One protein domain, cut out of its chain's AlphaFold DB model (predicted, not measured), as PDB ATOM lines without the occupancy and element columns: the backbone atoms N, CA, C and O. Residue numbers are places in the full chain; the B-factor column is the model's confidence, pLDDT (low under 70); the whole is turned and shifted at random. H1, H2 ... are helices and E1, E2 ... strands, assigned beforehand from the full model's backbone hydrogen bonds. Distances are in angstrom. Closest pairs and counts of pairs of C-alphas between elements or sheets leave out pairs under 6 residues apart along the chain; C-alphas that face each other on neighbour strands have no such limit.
ATOM      1  N   PHE A  13       1.823  -4.344  26.407       89.62
ATOM      2  CA  PHE A  13       2.872  -4.604  25.421       89.62
ATOM      3  C   PHE A  13       3.528  -3.307  24.928       89.62
ATOM      4  O   PHE A  13       4.751  -3.197  24.918       89.62
ATOM      5  N   GLN A  14       2.720  -2.304  24.570       91.12
ATOM      6  CA  GLN A  14       3.228  -0.996  24.145       91.12
ATOM      7  C   GLN A  14       3.981  -0.295  25.277       91.12
ATOM      8  O   GLN A  14       5.043   0.279  25.045       91.12
ATOM      9  N   TRP A  15       3.461  -0.372  26.503       92.81
ATOM     10  CA  TRP A  15       4.130   0.171  27.680       92.81
ATOM     11  C   TRP A  15       5.510  -0.462  27.906       92.81
ATOM     12  O   TRP A  15       6.505   0.245  28.061       92.81
ATOM     13  N   ASP A  16       5.593  -1.790  27.860       92.19
ATOM     14  CA  ASP A  16       6.851  -2.518  28.007       92.19
ATOM     15  C   ASP A  16       7.879  -2.137  26.932       92.19
ATOM     16  O   ASP A  16       9.057  -1.956  27.253       92.19
ATOM     17  N   ALA A  17       7.445  -1.977  25.678       92.88
ATOM     18  CA  ALA A  17       8.305  -1.541  24.577       92.88
ATOM     19  C   ALA A  17       8.863  -0.126  24.816       92.88
ATOM     20  O   ALA A  17      10.065   0.102  24.661       92.88
ATOM     21  N   ILE A  18       8.034   0.805  25.301       94.81
ATOM     22  CA  ILE A  18       8.474   2.159  25.677       94.81
ATOM     23  C   ILE A  18       9.550   2.096  26.760       94.81
ATOM     24  O   ILE A  18      10.553   2.808  26.686       94.81
ATOM     25  N   GLN A  19       9.374   1.234  27.760       93.56
ATOM     26  CA  GLN A  19      10.310   1.140  28.877       93.56
ATOM     27  C   GLN A  19      11.641   0.497  28.477       93.56
ATOM     28  O   GLN A  19      12.699   1.047  28.807       93.56
ATOM     29  N   LYS A  20      11.586  -0.634  27.764       94.75
ATOM     30  CA  LYS A  20      12.749  -1.472  27.425       94.75
ATOM     31  C   LYS A  20      13.490  -0.978  26.188       94.75
ATOM     32  O   LYS A  20      14.712  -0.896  26.196       94.75
ATOM     33  N   GLU A  21      12.751  -0.643  25.139       95.88
ATOM     34  CA  GLU A  21      13.300  -0.336  23.814       95.88
ATOM     35  C   GLU A  21      13.341   1.168  23.530       95.88
ATOM     36  O   GLU A  21      13.879   1.581  22.504       95.88
ATOM     37  N   LYS A  22      12.774   1.991  24.424       96.19
ATOM     38  CA  LYS A  22      12.668   3.450  24.262       96.19
ATOM     39  C   LYS A  22      11.966   3.851  22.960       96.19
ATOM     40  O   LYS A  22      12.262   4.897  22.385       96.19
ATOM     41  N   LYS A  23      11.005   3.033  22.521       94.75
ATOM     42  CA  LYS A  23      10.197   3.263  21.319       94.75
ATOM     43  C   LYS A  23       8.784   2.697  21.459       94.75
ATOM     44  O   LYS A  23       8.548   1.803  22.267       94.75
ATOM     45  N   ALA A  24       7.869   3.174  20.625       93.56
ATOM     46  CA  ALA A  24       6.530   2.616  20.463       93.56
ATOM     47  C   ALA A  24       6.129   2.608  18.987       93.56
ATOM     48  O   ALA A  24       6.506   3.509  18.242       93.56
ATOM     49  N   THR A  25       5.317   1.632  18.583       90.94
ATOM     50  CA  THR A  25       4.649   1.640  17.277       90.94
ATOM     51  C   THR A  25       3.156   1.867  17.486       90.94
ATOM     52  O   THR A  25       2.491   1.064  18.145       90.94
ATOM     53  N   LEU A  26       2.641   2.970  16.944       87.69
ATOM     54  CA  LEU A  26       1.235   3.372  17.000       87.69
ATOM     55  C   LEU A  26       0.760   3.601  15.564       87.69
ATOM     56  O   LEU A  26       1.437   4.292  14.809       87.69
ATOM     57  N   ASP A  27      -0.355   2.987  15.166       85.50
ATOM     58  CA  ASP A  27      -0.909   3.091  13.804       85.50
ATOM     59  C   ASP A  27       0.110   2.826  12.672       85.50
ATOM     60  O   ASP A  27       0.060   3.430  11.604       85.50
ATOM     61  N   GLY A  28       1.059   1.910  12.902       87.06
ATOM     62  CA  GLY A  28       2.118   1.578  11.939       87.06
ATOM     63  C   GLY A  28       3.263   2.597  11.861       87.06
ATOM     64  O   GLY A  28       4.207   2.380  11.107       87.06
ATOM     65  N   GLN A  29       3.221   3.666  12.658       90.50
ATOM     66  CA  GLN A  29       4.283   4.659  12.776       90.50
ATOM     67  C   GLN A  29       5.112   4.424  14.043       90.50
ATOM     68  O   GLN A  29       4.578   4.138  15.116       90.50
ATOM     69  N   THR A  30       6.434   4.545  13.920       93.62
ATOM     70  CA  THR A  30       7.366   4.418  15.045       93.62
ATOM     71  C   THR A  30       7.626   5.775  15.687       93.62
ATOM     72  O   THR A  30       7.866   6.774  15.007       93.62
ATOM     73  N   TYR A  31       7.616   5.781  17.015       96.19
ATOM     74  CA  TYR A  31       7.920   6.920  17.865       96.19
ATOM     75  C   TYR A  31       9.043   6.553  18.824       96.19
ATOM     76  O   TYR A  31       9.112   5.420  19.303       96.19
ATOM     77  N   LEU A  32       9.900   7.519  19.132       97.69
ATOM     78  CA  LEU A  32      11.023   7.356  20.050       97.69
ATOM     79  C   LEU A  32      10.763   8.128  21.339       97.69
ATOM     80  O   LEU A  32      10.208   9.225  21.310       97.69
ATOM     81  N   VAL A  33      11.211   7.575  22.464       97.38
ATOM     82  CA  VAL A  33      11.215   8.293  23.742       97.38
ATOM     83  C   VAL A  33      12.237   9.424  23.671       97.38
ATOM     84  O   VAL A  33      13.398   9.203  23.318       97.38
ATOM     85  N   LYS A  34      11.815  10.637  24.030       97.31
ATOM     86  CA  LYS A  34      12.663  11.832  24.079       97.31
ATOM     87  C   LYS A  34      12.719  12.400  25.491       97.31
ATOM     88  O   LYS A  34      11.782  12.258  26.272       97.31
ATOM     89  N   ALA A  35      13.820  13.081  25.796       95.44
ATOM     90  CA  ALA A  35      13.883  13.959  26.954       95.44
ATOM     91  C   ALA A  35      13.151  15.271  26.606       95.44
ATOM     92  O   ALA A  35      13.551  15.920  25.636       95.44
ATOM     93  N   PRO A  36      12.085  15.650  27.332       95.06
ATOM     94  CA  PRO A  36      11.359  16.884  27.051       95.06
ATOM     95  C   PRO A  36      12.200  18.116  27.413       95.06
ATOM     96  O   PRO A  36      12.891  18.129  28.434       95.06
ATOM     97  N   SER A  37      12.105  19.174  26.605       95.12
ATOM     98  CA  SER A  37      12.553  20.515  26.994       95.12
ATOM     99  C   SER A  37      11.626  21.120  28.055       95.12
ATOM    100  O   SER A  37      10.518  20.629  28.280       95.12
ATOM    101  N   GLU A  38      12.023  22.236  28.676       93.88
ATOM    102  CA  GLU A  38      11.177  22.927  29.663       93.88
ATOM    103  C   GLU A  38       9.797  23.316  29.112       93.88
ATOM    104  O   GLU A  38       8.800  23.228  29.827       93.88
ATOM    105  N   GLN A  39       9.723  23.715  27.839       92.75
ATOM    106  CA  GLN A  39       8.465  24.073  27.173       92.75
ATOM    107  C   GLN A  39       7.593  22.849  26.865       92.75
ATOM    108  O   GLN A  39       6.389  22.988  26.676       92.75
ATOM    109  N   GLN A  40       8.194  21.660  26.812       94.88
ATOM    110  CA  GLN A  40       7.510  20.394  26.554       94.88
ATOM    111  C   GLN A  40       7.081  19.688  27.845       94.88
ATOM    112  O   GLN A  40       6.446  18.634  27.783       94.88
ATOM    113  N   LEU A  41       7.409  20.233  29.020       94.94
ATOM    114  CA  LEU A  41       6.908  19.715  30.287       94.94
ATOM    115  C   LEU A  41       5.413  20.013  30.410       94.94
ATOM    116  O   LEU A  41       4.996  21.171  30.458       94.94
ATOM    117  N   LEU A  42       4.608  18.957  30.511       93.88
ATOM    118  CA  LEU A  42       3.172  19.098  30.696       93.88
ATOM    119  C   LEU A  42       2.878  19.542  32.132       93.88
ATOM    120  O   LEU A  42       3.309  18.897  33.089       93.88
ATOM    121  N   LYS A  43       2.142  20.647  32.286       92.56
ATOM    122  CA  LYS A  43       1.759  21.198  33.590       92.56
ATOM    123  C   LYS A  43       0.249  21.192  33.748       92.56
ATOM    124  O   LYS A  43      -0.460  21.665  32.869       92.56
ATOM    125  N   LEU A  44      -0.223  20.739  34.905       90.56
ATOM    126  CA  LEU A  44      -1.634  20.756  35.277       90.56
ATOM    127  C   LEU A  44      -1.779  21.360  36.674       90.56
ATOM    128  O   LEU A  44      -1.102  20.940  37.613       90.56
ATOM    129  N   GLY A  45      -2.609  22.397  36.811       87.38
ATOM    130  CA  GLY A  45      -2.771  23.108  38.088       87.38
ATOM    131  C   GLY A  45      -1.452  23.653  38.662       87.38
ATOM    132  O   GLY A  45      -1.236  23.612  39.869       87.38
ATOM    133  N   GLY A  46      -0.528  24.087  37.796       87.88
ATOM    134  CA  GLY A  46       0.792  24.600  38.188       87.88
ATOM    135  C   GLY A  46       1.834  23.535  38.555       87.88
ATOM    136  O   GLY A  46       2.981  23.888  38.822       87.88
ATOM    137  N   LYS A  47       1.479  22.245  38.535       91.06
ATOM    138  CA  LYS A  47       2.401  21.133  38.805       91.06
ATOM    139  C   LYS A  47       2.825  20.465  37.508       91.06
ATOM    140  O   LYS A  47       1.987  20.198  36.652       91.06
ATOM    141  N   THR A  48       4.111  20.161  37.379       94.62
ATOM    142  CA  THR A  48       4.614  19.331  36.280       94.62
ATOM    143  C   THR A  48       4.153  17.889  36.477       94.62
ATOM    144  O   THR A  48       4.331  17.327  37.559       94.62
ATOM    145  N   LEU A  49       3.559  17.303  35.442       94.50
ATOM    146  CA  LEU A  49       3.197  15.891  35.412       94.50
ATOM    147  C   LEU A  49       4.416  15.048  35.026       94.50
ATOM    148  O   LEU A  49       5.199  15.445  34.164       94.50
ATOM    149  N   ASP A  50       4.553  13.871  35.638       95.25
ATOM    150  CA  ASP A  50       5.546  12.883  35.215       95.25
ATOM    151  C   ASP A  50       5.051  12.194  33.937       95.25
ATOM    152  O   ASP A  50       4.204  11.295  33.975       95.25
ATOM    153  N   ALA A  51       5.519  12.691  32.794       96.44
ATOM    154  CA  ALA A  51       5.090  12.256  31.477       96.44
ATOM    155  C   ALA A  51       6.276  11.795  30.628       96.44
ATOM    156  O   ALA A  51       7.310  12.459  30.538       96.44
ATOM    157  N   ILE A  52       6.079  10.679  29.937       97.12
ATOM    158  CA  ILE A  52       6.964  10.194  28.886       97.12
ATOM    159  C   ILE A  52       6.584  10.908  27.594       97.12
ATOM    160  O   ILE A  52       5.434  10.825  27.155       97.12
ATOM    161  N   LEU A  53       7.559  11.573  26.977       97.62
ATOM    162  CA  LEU A  53       7.417  12.152  25.649       97.62
ATOM    163  C   LEU A  53       7.811  11.120  24.590       97.62
ATOM    164  O   LEU A  53       8.954  10.659  24.560       97.62
ATOM    165  N   LEU A  54       6.873  10.795  23.706       97.00
ATOM    166  CA  LEU A  54       7.139  10.100  22.452       97.00
ATOM    167  C   LEU A  54       7.093  11.093  21.296       97.00
ATOM    168  O   LEU A  54       6.179  11.912  21.217       97.00
ATOM    169  N   GLU A  55       8.042  10.984  20.377       97.25
ATOM    170  CA  GLU A  55       8.136  11.848  19.202       97.25
ATOM    171  C   GLU A  55       8.380  11.011  17.944       97.25
ATOM    172  O   GLU A  55       9.157  10.048  17.968       97.25
ATOM    173  N   SER A  56       7.696  11.353  16.850       95.94
ATOM    174  CA  SER A  56       7.944  10.740  15.543       95.94
ATOM    175  C   SER A  56       9.342  11.095  15.037       95.94
ATOM    176  O   SER A  56       9.904  12.121  15.406       95.94
ATOM    177  N   GLU A  57       9.907  10.298  14.128       92.25
ATOM    178  CA  GLU A  57      11.229  10.601  13.551       92.25
ATOM    179  C   GLU A  57      11.294  11.982  12.876       92.25
ATOM    180  O   GLU A  57      12.316  12.660  12.939       92.25
ATOM    181  N   SER A  58      10.184  12.424  12.281       91.50
ATOM    182  CA  SER A  58      10.027  13.752  11.676       91.50
ATOM    183  C   SER A  58       9.908  14.900  12.686       91.50
ATOM    184  O   SER A  58       9.956  16.059  12.282       91.50
ATOM    185  N   GLY A  59       9.655  14.612  13.968       92.62
ATOM    186  CA  GLY A  59       9.311  15.613  14.982       92.62
ATOM    187  C   GLY A  59       7.918  16.237  14.828       92.62
ATOM    188  O   GLY A  59       7.571  17.142  15.584       92.62
ATOM    189  N   SER A  60       7.123  15.782  13.854       93.19
ATOM    190  CA  SER A  60       5.820  16.374  13.523       93.19
ATOM    191  C   SER A  60       4.697  15.957  14.464       93.19
ATOM    192  O   SER A  60       3.713  16.678  14.566       93.19
ATOM    193  N   THR A  61       4.822  14.797  15.110       95.25
ATOM    194  CA  THR A  61       3.777  14.246  15.974       95.25
ATOM    195  C   THR A  61       4.367  13.853  17.317       95.25
ATOM    196  O   THR A  61       5.399  13.174  17.377       95.25
ATOM    197  N   ARG A  62       3.693  14.255  18.395       96.12
ATOM    198  CA  ARG A  62       4.126  13.997  19.769       96.12
ATOM    199  C   ARG A  62       3.001  13.447  20.620       96.12
ATOM    200  O   ARG A  62       1.853  13.857  20.479       96.12
ATOM    201  N   PHE A  63       3.368  12.565  21.540       96.06
ATOM    202  CA  PHE A  63       2.483  12.032  22.566       96.06
ATOM    203  C   PHE A  63       3.111  12.229  23.939       96.06
ATOM    204  O   PHE A  63       4.280  11.902  24.143       96.06
ATOM    205  N   TRP A  64       2.306  12.685  24.889       96.75
ATOM    206  CA  TRP A  64       2.642  12.675  26.305       96.75
ATOM    207  C   TRP A  64       1.844  11.573  26.971       96.75
ATOM    208  O   TRP A  64       0.616  11.564  26.897       96.75
ATOM    209  N   ILE A  65       2.537  10.651  27.622       96.12
ATOM    210  CA  ILE A  65       1.923   9.518  28.312       96.12
ATOM    211  C   ILE A  65       2.284   9.601  29.785       96.12
ATOM    212  O   ILE A  65       3.453   9.771  30.121       96.12
ATOM    213  N   LEU A  66       1.296   9.460  30.665       95.38
ATOM    214  CA  LEU A  66       1.530   9.404  32.104       95.38
ATOM    215  C   LEU A  66       2.512   8.277  32.423       95.38
ATOM    216  O   LEU A  66       2.297   7.132  32.013       95.38
ATOM    217  N   ASN A  67       3.562   8.585  33.183       94.62
ATOM    218  CA  ASN A  67       4.553   7.603  33.587       94.62
ATOM    219  C   ASN A  67       4.021   6.686  34.710       94.62
ATOM    220  O   ASN A  67       4.494   6.705  35.843       94.62
ATOM    221  N   ASN A  68       2.973   5.917  34.418       91.50
ATOM    222  CA  ASN A  68       2.314   5.038  35.374       91.50
ATOM    223  C   ASN A  68       2.033   3.671  34.727       91.50
ATOM    224  O   ASN A  68       1.125   3.567  33.902       91.50
ATOM    225  N   PRO A  69       2.751   2.600  35.118       87.12
ATOM    226  CA  PRO A  69       2.595   1.277  34.514       87.12
ATOM    227  C   PRO A  69       1.208   0.663  34.737       87.12
ATOM    228  O   PRO A  69       0.764  -0.165  33.942       87.12
ATOM    229  N   SER A  70       0.513   1.057  35.806       89.12
ATOM    230  CA  SER A  70      -0.838   0.576  36.104       89.12
ATOM    231  C   SER A  70      -1.901   1.282  35.262       89.12
ATOM    232  O   SER A  70      -2.992   0.743  35.090       89.12
ATOM    233  N   PHE A  71      -1.600   2.482  34.754       88.38
ATOM    234  CA  PHE A  71      -2.533   3.282  33.967       88.38
ATOM    235  C   PHE A  71      -1.798   4.272  33.037       88.38
ATOM    236  O   PHE A  71      -1.740   5.470  33.329       88.38
ATOM    237  N   PRO A  72      -1.216   3.789  31.921       90.69
ATOM    238  CA  PRO A  72      -0.443   4.611  30.992       90.69
ATOM    239  C   PRO A  72      -1.375   5.419  30.082       90.69
ATOM    240  O   PRO A  72      -1.587   5.097  28.909       90.69
ATOM    241  N   LEU A  73      -1.987   6.443  30.670       93.06
ATOM    242  CA  LEU A  73      -2.939   7.343  30.028       93.06
ATOM    243  C   LEU A  73      -2.223   8.291  29.063       93.06
ATOM    244  O   LEU A  73      -1.203   8.883  29.417       93.06
ATOM    245  N   VAL A  74      -2.785   8.485  27.871       94.19
ATOM    246  CA  VAL A  74      -2.355   9.548  26.957       94.19
ATOM    247  C   VAL A  74      -2.894  10.883  27.473       94.19
ATOM    248  O   VAL A  74      -4.101  11.083  27.572       94.19
ATOM    249  N   LEU A  75      -1.982  11.783  27.823       94.62
ATOM    250  CA  LEU A  75      -2.268  13.092  28.413       94.62
ATOM    251  C   LEU A  75      -2.389  14.192  27.358       94.62
ATOM    252  O   LEU A  75      -3.148  15.140  27.543       94.62
ATOM    253  N   LYS A  76      -1.609  14.083  26.278       95.19
ATOM    254  CA  LYS A  76      -1.592  15.051  25.183       95.19
ATOM    255  C   LYS A  76      -1.152  14.400  23.876       95.19
ATOM    256  O   LYS A  76      -0.286  13.521  23.891       95.19
ATOM    257  N   ILE A  77      -1.718  14.857  22.765       94.88
ATOM    258  CA  ILE A  77      -1.294  14.558  21.396       94.88
ATOM    259  C   ILE A  77      -1.154  15.892  20.668       94.88
ATOM    260  O   ILE A  77      -2.076  16.700  20.710       94.88
ATOM    261  N   GLU A  78      -0.020  16.108  20.010       95.12
ATOM    262  CA  GLU A  78       0.196  17.260  19.131       95.12
ATOM    263  C   GLU A  78       0.550  16.791  17.725       95.12
ATOM    264  O   GLU A  78       1.367  15.876  17.561       95.12
ATOM    265  N   GLY A  79      -0.011  17.460  16.716       92.12
ATOM    266  CA  GLY A  79       0.358  17.243  15.318       92.12
ATOM    267  C   GLY A  79      -0.081  15.877  14.793       92.12
ATOM    268  O   GLY A  79       0.643  15.241  14.018       92.12
ATOM    269  N   ASN A  80      -1.242  15.387  15.238       87.56
ATOM    270  CA  ASN A  80      -1.817  14.151  14.730       87.56
ATOM    271  C   ASN A  80      -2.230  14.321  13.253       87.56
ATOM    272  O   ASN A  80      -3.097  15.146  12.955       87.56
TER     273      ASN A  80
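What this domain is: This is residues 13 to 80 of the 92 residues of an uncharacterized protein of Bacteroidetes bacterium (UniProt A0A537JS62). What is the shape? A strongly twisted five-strand sheet, curled like part of a barrel, has H1 over its edge strand E1, and a long loop, residues 35 to 50, joins E2 to E3 and reaches far from H1, to Gly 46. How is it made? The 68 printed residues hold H1, then E1 to E5, an antiparallel meander, each strand beside the one before. The class is mixed, helices and strands; it is compact, radius of gyration of the C-alphas 11.5 A, spans 34 by 28 by 18 A.

How they stand to each other: How do the strands pair? E3, residues 51 to 56, forms antiparallel hairpins with E2, residues 29 to 34, and E4, residues 62 to 66; N 32 and O 55 are 2.9 A apart, N 52 and O 65 2.8 A, within hydrogen-bond range. Edge strands E1, residues 23 to 26, and E5, residues 74 to 78, form antiparallel hairpins with E2 and E4; N 24 and O 31, and N 64 and O 76, are 2.9 A apart. Where is H1? H1, residues 13 to 21, is on the sheet at a height of 8.5 A, along E1 at 16 degrees on the local plane; the closest C-alphas, Ile 18 and Ala 24, are 5.6 A apart. Every O i to N i+4 pair in H1 is within hydrogen-bond range.

Where its parts are: Where are the anchors? H1 begins at C-alpha 13 (2.872, -4.604, 25.421); E5 ends at C-alpha 78 (0.196, 17.260, 19.131). Which are longest? From first to last C-alpha, E3 measures 16.3 A and E2 15.8 A.

The domain as a whole: How large? The C-alphas farthest apart, Gly 28 and Gly 46, are 34.9 A apart. Any cut or doubt? The printed part has no cut, E2 to E3 is a long link, and no printed residue is under 70 in pLDDT.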